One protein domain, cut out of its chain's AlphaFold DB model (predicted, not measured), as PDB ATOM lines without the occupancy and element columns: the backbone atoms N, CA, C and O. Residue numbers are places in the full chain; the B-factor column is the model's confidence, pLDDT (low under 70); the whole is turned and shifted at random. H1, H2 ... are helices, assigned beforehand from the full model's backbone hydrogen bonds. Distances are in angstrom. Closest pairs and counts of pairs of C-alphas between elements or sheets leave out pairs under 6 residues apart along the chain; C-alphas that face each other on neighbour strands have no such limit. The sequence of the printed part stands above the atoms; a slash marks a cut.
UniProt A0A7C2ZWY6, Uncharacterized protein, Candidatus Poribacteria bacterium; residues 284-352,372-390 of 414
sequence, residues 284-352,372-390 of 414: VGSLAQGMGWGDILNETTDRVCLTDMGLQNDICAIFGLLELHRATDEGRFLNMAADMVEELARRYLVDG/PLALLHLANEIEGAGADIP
ATOM      1  N   VAL A 284      45.596  27.651 -47.509       98.50
ATOM      2  CA  VAL A 284      45.032  28.109 -46.224       98.50
ATOM      3  C   VAL A 284      45.268  27.074 -45.124       98.50
ATOM      4  O   VAL A 284      45.784  27.422 -44.062       98.50
ATOM      5  N   GLY A 285      44.921  25.807 -45.375       97.88
ATOM      6  CA  GLY A 285      45.090  24.730 -44.395       97.88
ATOM      7  C   GLY A 285      46.555  24.519 -44.016       97.88
ATOM      8  O   GLY A 285      46.890  24.434 -42.836       97.88
ATOM      9  N   SER A 286      47.452  24.523 -45.004       98.19
ATOM     10  CA  SER A 286      48.888  24.378 -44.762       98.19
ATOM     11  C   SER A 286      49.471  25.563 -43.983       98.19
ATOM     12  O   SER A 286      50.295  25.368 -43.091       98.19
ATOM     13  N   LEU A 287      49.030  26.793 -44.257       98.38
ATOM     14  CA  LEU A 287      49.465  27.971 -43.504       98.38
ATOM     15  C   LEU A 287      48.958  27.940 -42.058       98.38
ATOM     16  O   LEU A 287      49.731  28.237 -41.150       98.38
ATOM     17  N   ALA A 288      47.711  27.521 -41.826       97.19
ATOM     18  CA  ALA A 288      47.176  27.335 -40.477       97.19
ATOM     19  C   ALA A 288      47.996  26.310 -39.672       97.19
ATOM     20  O   ALA A 288      48.361  26.576 -38.525       97.19
ATOM     21  N   GLN A 289      48.379  25.186 -40.289       96.12
ATOM     22  CA  GLN A 289      49.287  24.211 -39.671       96.12
ATOM     23  C   GLN A 289      50.643  24.840 -39.323       96.12
ATOM     24  O   GLN A 289      51.119  24.690 -38.198       96.12
ATOM     25  N   GLY A 290      51.229  25.612 -40.243       96.00
ATOM     26  CA  GLY A 290      52.484  26.335 -40.016       96.00
ATOM     27  C   GLY A 290      52.424  27.393 -38.911       96.00
ATOM     28  O   GLY A 290      53.439  27.687 -38.284       96.00
ATOM     29  N   MET A 291      51.238  27.943 -38.654       96.00
ATOM     30  CA  MET A 291      50.958  28.866 -37.550       96.00
ATOM     31  C   MET A 291      50.656  28.137 -36.230       96.00
ATOM     32  O   MET A 291      50.429  28.782 -35.211       96.00
ATOM     33  N   GLY A 292      50.683  26.800 -36.229       93.62
ATOM     34  CA  GLY A 292      50.457  25.970 -35.049       93.62
ATOM     35  C   GLY A 292      48.984  25.722 -34.724       93.62
ATOM     36  O   GLY A 292      48.675  25.312 -33.609       93.62
ATOM     37  N   TRP A 293      48.070  25.966 -35.665       94.50
ATOM     38  CA  TRP A 293      46.626  25.814 -35.454       94.50
ATOM     39  C   TRP A 293      46.088  24.421 -35.806       94.50
ATOM     40  O   TRP A 293      44.918  24.137 -35.566       94.50
ATOM     41  N   GLY A 294      46.935  23.546 -36.356       91.75
ATOM     42  CA  GLY A 294      46.525  22.221 -36.826       91.75
ATOM     43  C   GLY A 294      45.718  22.280 -38.125       91.75
ATOM     44  O   GLY A 294      45.753  23.275 -38.853       91.75
ATOM     45  N   ASP A 295      45.012  21.196 -38.447       91.75
ATOM     46  CA  ASP A 295      44.185  21.109 -39.654       91.75
ATOM     47  C   ASP A 295      42.794  21.712 -39.417       91.75
ATOM     48  O   ASP A 295      41.773  21.021 -39.378       91.75
ATOM     49  N   ILE A 296      42.751  23.040 -39.279       93.62
ATOM     50  CA  ILE A 296      41.515  23.782 -38.989       93.62
ATOM     51  C   ILE A 296      40.432  23.603 -40.061       93.62
ATOM     52  O   ILE A 296      39.273  23.911 -39.811       93.62
ATOM     53  N   LEU A 297      40.774  23.132 -41.264       92.19
ATOM     54  CA  LEU A 297      39.805  22.970 -42.344       92.19
ATOM     55  C   LEU A 297      39.072  21.629 -42.288       92.19
ATOM     56  O   LEU A 297      37.958  21.551 -42.806       92.19
ATOM     57  N   ASN A 298      39.656  20.603 -41.666       87.25
ATOM     58  CA  ASN A 298      39.068  19.260 -41.608       87.25
ATOM     59  C   ASN A 298      38.799  18.763 -40.173       87.25
ATOM     60  O   ASN A 298      37.961  17.883 -39.985       87.25
ATOM     61  N   GLU A 299      39.467  19.312 -39.158       83.69
ATOM     62  CA  GLU A 299      39.263  18.961 -37.747       83.69
ATOM     63  C   GLU A 299      38.294  19.919 -37.061       83.69
ATOM     64  O   GLU A 299      38.327  21.112 -37.321       83.69
ATOM     65  N   THR A 300      37.489  19.449 -36.105       77.00
ATOM     66  CA  THR A 300      36.479  20.269 -35.405       77.00
ATOM     67  C   THR A 300      37.050  21.178 -34.308       77.00
ATOM     68  O   THR A 300      36.366  21.441 -33.322       77.00
ATOM     69  N   THR A 301      38.301  21.630 -34.433       79.38
ATOM     70  CA  THR A 301      38.855  22.628 -33.508       79.38
ATOM     71  C   THR A 301      38.133  23.967 -33.673       79.38
ATOM     72  O   THR A 301      37.814  24.383 -34.789       79.38
ATOM     73  N   ASP A 302      37.855  24.628 -32.554       79.75
ATOM     74  CA  ASP A 302      37.201  25.935 -32.458       79.75
ATOM     75  C   ASP A 302      38.072  26.973 -31.736       79.75
ATOM     76  O   ASP A 302      37.630  28.096 -31.508       79.75
ATOM     77  N   ARG A 303      39.326  26.617 -31.421       80.75
ATOM     78  CA  ARG A 303      40.296  27.494 -30.761       80.75
ATOM     79  C   ARG A 303      41.606  27.550 -31.519       80.75
ATOM     80  O   ARG A 303      42.103  26.537 -32.011       80.75
ATOM     81  N   VAL A 304      42.197  28.736 -31.532       85.88
ATOM     82  CA  VAL A 304      43.537  28.985 -32.061       85.88
ATOM     83  C   VAL A 304      44.312  29.898 -31.121       85.88
ATOM     84  O   VAL A 304      43.733  30.665 -30.353       85.88
ATOM     85  N   CYS A 305      45.636  29.811 -31.178       82.44
ATOM     86  CA  CYS A 305      46.521  30.698 -30.432       82.44
ATOM     87  C   CYS A 305      46.939  31.894 -31.292       82.44
ATOM     88  O   CYS A 305      46.904  31.836 -32.523       82.44
ATOM     89  N   LEU A 306      47.407  32.959 -30.642       84.44
ATOM     90  CA  LEU A 306      48.093  34.040 -31.345       84.44
ATOM     91  C   LEU A 306      49.312  33.512 -32.099       84.44
ATOM     92  O   LEU A 306      49.931  32.522 -31.716       84.44
ATOM     93  N   THR A 307      49.642  34.192 -33.189       74.69
ATOM     94  CA  THR A 307      50.748  33.798 -34.065       74.69
ATOM     95  C   THR A 307      52.102  34.131 -33.445       74.69
ATOM     96  O   THR A 307      53.120  33.612 -33.894       74.69
ATOM     97  N   ASP A 308      52.114  35.038 -32.457       73.12
ATOM     98  CA  ASP A 308      53.294  35.642 -31.827       73.12
ATOM     99  C   ASP A 308      54.295  36.228 -32.860       73.12
ATOM    100  O   ASP A 308      55.484  36.403 -32.592       73.12
ATOM    101  N   MET A 309      53.798  36.588 -34.054       77.88
ATOM    102  CA  MET A 309      54.548  37.187 -35.174       77.88
ATOM    103  C   MET A 309      54.307  38.706 -35.291       77.88
ATOM    104  O   MET A 309      54.585  39.319 -36.330       77.88
ATOM    105  N   GLY A 310      53.784  39.311 -34.221       83.75
ATOM    106  CA  GLY A 310      53.489  40.736 -34.084       83.75
ATOM    107  C   GLY A 310      52.028  41.093 -34.372       83.75
ATOM    108  O   GLY A 310      51.371  40.467 -35.203       83.75
ATOM    109  N   LEU A 311      51.554  42.171 -33.735       85.19
ATOM    110  CA  LEU A 311      50.146  42.587 -33.731       85.19
ATOM    111  C   LEU A 311      49.513  42.671 -35.131       85.19
ATOM    112  O   LEU A 311      48.383  42.233 -35.322       85.19
ATOM    113  N   GLN A 312      50.224  43.200 -36.135       88.56
ATOM    114  CA  GLN A 312      49.678  43.278 -37.497       88.56
ATOM    115  C   GLN A 312      49.428  41.888 -38.108       88.56
ATOM    116  O   GLN A 312      48.434  41.714 -38.810       88.56
ATOM    117  N   ASN A 313      50.301  40.908 -37.852       92.50
ATOM    118  CA  ASN A 313      50.082  39.539 -38.319       92.50
ATOM    119  C   ASN A 313      48.890  38.907 -37.603       92.50
ATOM    120  O   ASN A 313      48.067  38.299 -38.275       92.50
ATOM    121  N   ASP A 314      48.752  39.102 -36.291       93.38
ATOM    122  CA  ASP A 314      47.602  38.585 -35.541       93.38
ATOM    123  C   ASP A 314      46.276  39.180 -36.045       93.38
ATOM    124  O   ASP A 314      45.314  38.448 -36.265       93.38
ATOM    125  N   ILE A 315      46.243  40.486 -36.337       94.25
ATOM    126  CA  ILE A 315      45.078  41.151 -36.945       94.25
ATOM    127  C   ILE A 315      44.766  40.569 -38.327       94.25
ATOM    128  O   ILE A 315      43.609  40.280 -38.624       94.25
ATOM    129  N   CYS A 316      45.778  40.356 -39.176       97.25
ATOM    130  CA  CYS A 316      45.555  39.710 -40.472       97.25
ATOM    131  C   CYS A 316      44.986  38.295 -40.292       97.25
ATOM    132  O   CYS A 316      44.093  37.901 -41.034       97.25
ATOM    133  N   ALA A 317      45.452  37.550 -39.288       97.44
ATOM    134  CA  ALA A 317      44.963  36.208 -39.004       97.44
ATOM    135  C   ALA A 317      43.478  36.204 -38.587       97.44
ATOM    136  O   ALA A 317      42.716  35.383 -39.092       97.44
ATOM    137  N   ILE A 318      43.051  37.172 -37.762       97.12
ATOM    138  CA  ILE A 318      41.634  37.396 -37.419       97.12
ATOM    139  C   ILE A 318      40.805  37.633 -38.680       97.12
ATOM    140  O   ILE A 318      39.811  36.946 -38.898       97.12
ATOM    141  N   PHE A 319      41.230  38.557 -39.546       98.31
ATOM    142  CA  PHE A 319      40.529  38.788 -40.808       98.31
ATOM    143  C   PHE A 319      40.502  37.529 -41.679       98.31
ATOM    144  O   PHE A 319      39.475  37.242 -42.276       98.31
ATOM    145  N   GLY A 320      41.576  36.733 -41.711       98.38
ATOM    146  CA  GLY A 320      41.596  35.470 -42.449       98.38
ATOM    147  C   GLY A 320      40.547  34.476 -41.940       98.38
ATOM    148  O   GLY A 320      39.876  33.840 -42.746       98.38
ATOM    149  N   LEU A 321      40.349  34.382 -40.622       98.19
ATOM    150  CA  LEU A 321      39.300  33.548 -40.023       98.19
ATOM    151  C   LEU A 321      37.894  34.057 -40.369       98.19
ATOM    152  O   LEU A 321      37.020  33.250 -40.678       98.19
ATOM    153  N   LEU A 322      37.681  35.378 -40.397       98.06
ATOM    154  CA  LEU A 322      36.415  35.962 -40.860       98.06
ATOM    155  C   LEU A 322      36.151  35.650 -42.342       98.06
ATOM    156  O   LEU A 322      35.022  35.345 -42.718       98.06
ATOM    157  N   GLU A 323      37.183  35.669 -43.192       98.50
ATOM    158  CA  GLU A 323      37.057  35.263 -44.598       98.50
ATOM    159  C   GLU A 323      36.678  33.774 -44.723       98.50
ATOM    160  O   GLU A 323      35.846  33.437 -45.565       98.50
ATOM    161  N   LEU A 324      37.211  32.891 -43.863       98.19
ATOM    162  CA  LEU A 324      36.807  31.478 -43.820       98.19
ATOM    163  C   LEU A 324      35.374  31.291 -43.330       98.19
ATOM    164  O   LEU A 324      34.632  30.539 -43.954       98.19
ATOM    165  N   HIS A 325      34.968  32.001 -42.274       97.25
ATOM    166  CA  HIS A 325      33.583  31.992 -41.805       97.25
ATOM    167  C   HIS A 325      32.619  32.348 -42.943       97.25
ATOM    168  O   HIS A 325      31.700  31.588 -43.229       97.25
ATOM    169  N   ARG A 326      32.887  33.440 -43.669       96.38
ATOM    170  CA  ARG A 326      32.075  33.859 -44.823       96.38
ATOM    171  C   ARG A 326      32.115  32.867 -45.991       96.38
ATOM    172  O   ARG A 326      31.168  32.814 -46.767       96.38
ATOM    173  N   ALA A 327      33.208  32.119 -46.159       97.25
ATOM    174  CA  ALA A 327      33.347  31.134 -47.232       97.25
ATOM    175  C   ALA A 327      32.595  29.825 -46.953       97.25
ATOM    176  O   ALA A 327      32.145  29.177 -47.896       97.25
ATOM    177  N   THR A 328      32.497  29.413 -45.686       95.25
ATOM    178  CA  THR A 328      31.980  28.087 -45.310       95.25
ATOM    179  C   THR A 328      30.693  28.116 -44.492       95.25
ATOM    180  O   THR A 328      30.076  27.068 -44.330       95.25
ATOM    181  N   ASP A 329      30.292  29.284 -43.983       94.12
ATOM    182  CA  ASP A 329      29.191  29.472 -43.023       94.12
ATOM    183  C   ASP A 329      29.401  28.706 -41.696       94.12
ATOM    184  O   ASP A 329      28.482  28.446 -40.921       94.12
ATOM    185  N   GLU A 330      30.647  28.323 -41.393       94.12
ATOM    186  CA  GLU A 330      30.967  27.598 -40.167       94.12
ATOM    187  C   GLU A 330      31.271  28.572 -39.022       94.12
ATOM    188  O   GLU A 330      32.307  29.243 -39.003       94.12
ATOM    189  N   GLY A 331      30.394  28.614 -38.014       93.38
ATOM    190  CA  GLY A 331      30.536  29.506 -36.851       93.38
ATOM    191  C   GLY A 331      31.793  29.275 -35.999       93.38
ATOM    192  O   GLY A 331      32.196  30.153 -35.242       93.38
ATOM    193  N   ARG A 332      32.478  28.132 -36.140       94.62
ATOM    194  CA  ARG A 332      33.737  27.869 -35.417       94.62
ATOM    195  C   ARG A 332      34.860  28.835 -35.797       94.62
ATOM    196  O   ARG A 332      35.645  29.197 -34.932       94.62
ATOM    197  N   PHE A 333      34.923  29.288 -37.052       96.56
ATOM    198  CA  PHE A 333      35.937  30.262 -37.467       96.56
ATOM    199  C   PHE A 333      35.666  31.640 -36.853       96.56
ATOM    200  O   PHE A 333      36.605  32.351 -36.496       96.56
ATOM    201  N   LEU A 334      34.389  31.980 -36.645       95.06
ATOM    202  CA  LEU A 334      33.989  33.174 -35.906       95.06
ATOM    203  C   LEU A 334      34.382  33.071 -34.421       95.06
ATOM    204  O   LEU A 334      34.932  34.025 -33.875       95.06
ATOM    205  N   ASN A 335      34.193  31.904 -33.792       94.56
ATOM    206  CA  ASN A 335      34.642  31.651 -32.415       94.56
ATOM    207  C   ASN A 335      36.170  31.763 -32.278       94.56
ATOM    208  O   ASN A 335      36.655  32.446 -31.382       94.56
ATOM    209  N   MET A 336      36.927  31.171 -33.209       95.38
ATOM    210  CA  MET A 336      38.389  31.300 -33.257       95.38
ATOM    211  C   MET A 336      38.831  32.768 -33.355       95.38
ATOM    212  O   MET A 336      39.757  33.189 -32.661       95.38
ATOM    213  N   ALA A 337      38.165  33.560 -34.204       95.88
ATOM    214  CA  ALA A 337      38.441  34.987 -34.341       95.88
ATOM    215  C   ALA A 337      38.128  35.754 -33.045       95.88
ATOM    216  O   ALA A 337      38.914  36.614 -32.640       95.88
ATOM    217  N   ALA A 338      37.021  35.422 -32.372       94.00
ATOM    218  CA  ALA A 338      36.641  36.016 -31.093       94.00
ATOM    219  C   ALA A 338      37.658  35.720 -29.983       94.00
ATOM    220  O   ALA A 338      38.092  36.651 -29.302       94.00
ATOM    221  N   ASP A 339      38.115  34.472 -29.867       92.06
ATOM    222  CA  ASP A 339      39.142  34.068 -28.901       92.06
ATOM    223  C   ASP A 339      40.455  34.844 -29.113       92.06
ATOM    224  O   ASP A 339      41.049  35.364 -28.162       92.06
ATOM    225  N   MET A 340      40.897  34.987 -30.371       92.88
ATOM    226  CA  MET A 340      42.092  35.771 -30.707       92.88
ATOM    227  C   MET A 340      41.936  37.246 -30.339       92.88
ATOM    228  O   MET A 340      42.852  37.845 -29.773       92.88
ATOM    229  N   VAL A 341      40.790  37.844 -30.664       90.50
ATOM    230  CA  VAL A 341      40.508  39.249 -30.359       90.50
ATOM    231  C   VAL A 341      40.472  39.492 -28.851       90.50
ATOM    232  O   VAL A 341      41.017  40.497 -28.398       90.50
ATOM    233  N   GLU A 342      39.891  38.584 -28.065       88.25
ATOM    234  CA  GLU A 342      39.862  38.700 -26.606       88.25
ATOM    235  C   GLU A 342      41.279  38.655 -26.011       88.25
ATOM    236  O   GLU A 342      41.634  39.483 -25.168       88.25
ATOM    237  N   GLU A 343      42.123  37.740 -26.494       89.19
ATOM    238  CA  GLU A 343      43.528  37.653 -26.089       89.19
ATOM    239  C   GLU A 343      44.311  38.921 -26.478       89.19
ATOM    240  O   GLU A 343      45.058  39.457 -25.655       89.19
ATOM    241  N   LEU A 344      44.116  39.453 -27.692       88.06
ATOM    242  CA  LEU A 344      44.730  40.718 -28.108       88.06
ATOM    243  C   LEU A 344      44.241  41.886 -27.246       88.06
ATOM    244  O   LEU A 344      45.054  42.664 -26.753       88.06
ATOM    245  N   ALA A 345      42.936  42.012 -27.012       84.31
ATOM    246  CA  ALA A 345      42.388  43.074 -26.175       84.31
ATOM    247  C   ALA A 345      42.987  43.022 -24.761       84.31
ATOM    248  O   ALA A 345      43.416  44.055 -24.252       84.31
ATOM    249  N   ARG A 346      43.128  41.829 -24.165       84.75
ATOM    250  CA  ARG A 346      43.784  41.650 -22.858       84.75
ATOM    251  C   ARG A 346      45.269  42.034 -22.866       84.75
ATOM    252  O   ARG A 346      45.754  42.552 -21.864       84.75
ATOM    253  N   ARG A 347      45.994  41.794 -23.965       83.19
ATOM    254  CA  ARG A 347      47.428  42.129 -24.097       83.19
ATOM    255  C   ARG A 347      47.692  43.606 -24.384       83.19
ATOM    256  O   ARG A 347      48.726  44.122 -23.969       83.19
ATOM    257  N   TYR A 348      46.799  44.258 -25.124       80.44
ATOM    258  CA  TYR A 348      47.078  45.546 -25.756       80.44
ATOM    259  C   TYR A 348      46.233  46.707 -25.220       80.44
ATOM    260  O   TYR A 348      46.635  47.855 -25.409       80.44
ATOM    261  N   LEU A 349      45.110  46.456 -24.539       81.06
ATOM    262  CA  LEU A 349      44.294  47.512 -23.935       81.06
ATOM    263  C   LEU A 349      44.931  48.010 -22.630       81.06
ATOM    264  O   LEU A 349      44.928  47.311 -21.617       81.06
ATOM    265  N   VAL A 350      45.440  49.240 -22.646       77.62
ATOM    266  CA  VAL A 350      46.048  49.908 -21.487       77.62
ATOM    267  C   VAL A 350      45.426  51.294 -21.348       77.62
ATOM    268  O   VAL A 350      45.417  52.061 -22.306       77.62
ATOM    269  N   ASP A 351      44.863  51.602 -20.176       78.00
ATOM    270  CA  ASP A 351      44.252  52.903 -19.851       78.00
ATOM    271  C   ASP A 351      43.262  53.436 -20.912       78.00
ATOM    272  O   ASP A 351      43.175  54.636 -21.173       78.00
ATOM    273  N   GLY A 352      42.498  52.533 -21.540       78.69
ATOM    274  CA  GLY A 352      41.502  52.869 -22.565       78.69
ATOM    275  C   GLY A 352      42.048  53.011 -23.992       78.69
ATOM    276  O   GLY A 352      41.271  53.297 -24.900       78.69
ATOM    277  N   PRO A 372      41.160  47.975 -33.266       91.12
ATOM    278  CA  PRO A 372      39.794  48.497 -33.176       91.12
ATOM    279  C   PRO A 372      38.945  48.163 -34.403       91.12
ATOM    280  O   PRO A 372      37.772  47.834 -34.271       91.12
ATOM    281  N   LEU A 373      39.535  48.206 -35.601       93.06
ATOM    282  CA  LEU A 373      38.817  47.870 -36.827       93.06
ATOM    283  C   LEU A 373      38.458  46.378 -36.867       93.06
ATOM    284  O   LEU A 373      37.330  46.037 -37.202       93.06
ATOM    285  N   ALA A 374      39.380  45.494 -36.474       94.25
ATOM    286  CA  ALA A 374      39.103  44.060 -36.371       94.25
ATOM    287  C   ALA A 374      37.972  43.753 -35.372       94.25
ATOM    288  O   ALA A 374      37.094  42.949 -35.673       94.25
ATOM    289  N   LEU A 375      37.956  44.438 -34.221       93.62
ATOM    290  CA  LEU A 375      36.881  44.358 -33.226       93.62
ATOM    291  C   LEU A 375      35.521  44.769 -33.804       93.62
ATOM    292  O   LEU A 375      34.534  44.075 -33.582       93.62
ATOM    293  N   LEU A 376      35.473  45.875 -34.556       95.06
ATOM    294  CA  LEU A 376      34.243  46.348 -35.195       95.06
ATOM    295  C   LEU A 376      33.722  45.348 -36.235       95.06
ATOM    296  O   LEU A 376      32.530  45.052 -36.245       95.06
ATOM    297  N   HIS A 377      34.604  44.791 -37.073       96.06
ATOM    298  CA  HIS A 377      34.226  43.753 -38.039       96.06
ATOM    299  C   HIS A 377      33.700  42.498 -37.343       96.06
ATOM    300  O   HIS A 377      32.648  41.996 -37.720       96.06
ATOM    301  N   LEU A 378      34.381  42.024 -36.297       95.31
ATOM    302  CA  LEU A 378      33.935  40.863 -35.528       95.31
ATOM    303  C   LEU A 378      32.556  41.095 -34.889       95.31
ATOM    304  O   LEU A 378      31.684  40.238 -34.997       95.31
ATOM    305  N   ALA A 379      32.349  42.247 -34.245       94.69
ATOM    306  CA  ALA A 379      31.066  42.589 -33.633       94.69
ATOM    307  C   ALA A 379      29.937  42.627 -34.673       94.69
ATOM    308  O   ALA A 379      28.867  42.075 -34.438       94.69
ATOM    309  N   ASN A 380      30.199  43.203 -35.850       94.94
ATOM    310  CA  ASN A 380      29.229  43.260 -36.940       94.94
ATOM    311  C   ASN A 380      28.807  41.871 -37.442       94.94
ATOM    312  O   ASN A 380      27.625  41.663 -37.711       94.94
ATOM    313  N   GLU A 381      29.753  40.931 -37.538       94.44
ATOM    314  CA  GLU A 381      29.477  39.536 -37.916       94.44
ATOM    315  C   GLU A 381      28.686  38.797 -36.822       94.44
ATOM    316  O   GLU A 381      27.707  38.123 -37.123       94.44
ATOM    317  N   ILE A 382      29.052  38.963 -35.544       92.75
ATOM    318  CA  ILE A 382      28.355  38.321 -34.412       92.75
ATOM    319  C   ILE A 382      26.916  38.833 -34.270       92.75
ATOM    320  O   ILE A 382      25.995  38.052 -34.034       92.75
ATOM    321  N   GLU A 383      26.717  40.146 -34.374       93.19
ATOM    322  CA  GLU A 383      25.407  40.775 -34.192       93.19
ATOM    323  C   GLU A 383      24.524  40.671 -35.443       93.19
ATOM    324  O   GLU A 383      23.318  40.911 -35.362       93.19
ATOM    325  N   GLY A 384      25.107  40.343 -36.603       89.38
ATOM    326  CA  GLY A 384      24.419  40.410 -37.892       89.38
ATOM    327  C   GLY A 384      23.923  41.825 -38.210       89.38
ATOM    328  O   GLY A 384      22.893  41.986 -38.866       89.38
ATOM    329  N   ALA A 385      24.616  42.853 -37.707       86.44
ATOM    330  CA  ALA A 385      24.149  44.238 -37.740       86.44
ATOM    331  C   ALA A 385      24.129  44.830 -39.160       86.44
ATOM    332  O   ALA A 385      23.410  45.798 -39.412       86.44
ATOM    333  N   GLY A 386      24.902  44.254 -40.090       87.12
ATOM    334  CA  GLY A 386      24.984  44.723 -41.474       87.12
ATOM    335  C   GLY A 386      25.500  46.160 -41.586       87.12
ATOM    336  O   GLY A 386      25.155  46.864 -42.534       87.12
ATOM    337  N   ALA A 387      26.279  46.614 -40.601       90.75
ATOM    338  CA  ALA A 387      26.874  47.937 -40.591       90.75
ATOM    339  C   ALA A 387      27.912  48.067 -41.711       90.75
ATOM    340  O   ALA A 387      28.691  47.147 -41.973       90.75
ATOM    341  N   ASP A 388      27.937  49.240 -42.338       90.19
ATOM    342  CA  ASP A 388      28.937  49.605 -43.336       90.19
ATOM    343  C   ASP A 388      30.238  50.009 -42.627       90.19
ATOM    344  O   ASP A 388      30.382  51.128 -42.128       90.19
ATOM    345  N   ILE A 389      31.155  49.048 -42.491       94.25
ATOM    346  CA  ILE A 389      32.450  49.228 -41.829       94.25
ATOM    347  C   ILE A 389      33.545  49.218 -42.898       94.25
ATOM    348  O   ILE A 389      33.611  48.263 -43.676       94.25
ATOM    349  N   PRO A 390      34.466  50.204 -42.906       93.94
ATOM    350  CA  PRO A 390      35.557  50.241 -43.870       93.94
ATOM    351  C   PRO A 390      36.352  48.934 -43.915       93.94
ATOM    352  O   PRO A 390      36.686  48.354 -42.876       93.94
TER     353      PRO A 390
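AT A GLANCE: This is residues 284 to 352 and 372 to 390 of the 414 residues of an uncharacterized protein of Candidatus Poribacteria bacterium (UniProt A0A7C2ZWY6). Three helices form an up-and-down bundle: H2 and H3 make a long helical hairpin, and the shorter H4 packs along it, so that the three centres make a triangle. The short helix H1 lies off the other side of the hairpin from H4, apart from the three bundle helices and joined to H2 by the long winding stretch of residues 291 to 310. The printed part has 88 residues with four named helices, in the order H1, H2, H3, H4, and no named strand; its class is all helix. The whole is compact, with a radius of gyration of the C-alphas of 12.8 A, and its C-alphas span 37 by 29 by 19 A.

HOW THE PARTS SIT: H1, residues 284 to 290, touches no helix; it is apart from H2, residues 311 to 328, from H3, residues 331 to 348, and from H4, residues 372 to 383. H2, H3 and H4 form an up-and-down bundle, each running against the one before it in the chain. H2 and H3 are a hairpin and touch, with the C-alphas of Ile 318 and Ala 337 closest at 5.0 A; they run opposite ways at a shallow tilt of 15 degrees. H2 touches H4 with residues 315 to 322 alone, and H4 touches H2 with residues 374 to 378 alone. Their closest C-alphas are those of Ile 315 and Ala 374, 6.7 A apart, and they run the same way at a shallow tilt of 23 degrees. H3 touches H4 with residues 334 to 341 alone, and the closest C-alphas are those of Val 341 and Leu 375, 6.9 A apart. H3 and H4 run opposite ways at a shallow tilt of 34.6 degrees, only just short of steep. In H1, H2, H3 and H4 every O i to N i+4 pair is within hydrogen-bond range.

IN THESE COORDINATES: H1, Val 284 to Gly 290, begins with C-alpha 284 at (45.032, 28.109, -46.224) and is 9.9 A from first to last C-alpha. H2, Leu 311 to Thr 328, begins with C-alpha 311 at (50.146, 42.587, -33.731) and is 26.0 A long by the same measure. H3, Gly 331 to Tyr 348, is 25.6 A long. H4, Pro 372 to Glu 383, is 16.4 A long and ends with C-alpha 383 at (25.407, 40.775, -34.192).

THE WHOLE: The two C-alphas farthest apart are those of Asn 298 and Asp 351, at 40.4 A. The link from H1 to H2 is long, with 20 residues, and the link from H2 to H3 is tight, with 2. The link from H3 to H4 runs across the cut, where residues 353 to 371 are not printed and C-alphas 352 and 372 are 11.6 A apart. The mean pLDDT of the printed part is 91.0, and no printed residue is under 70.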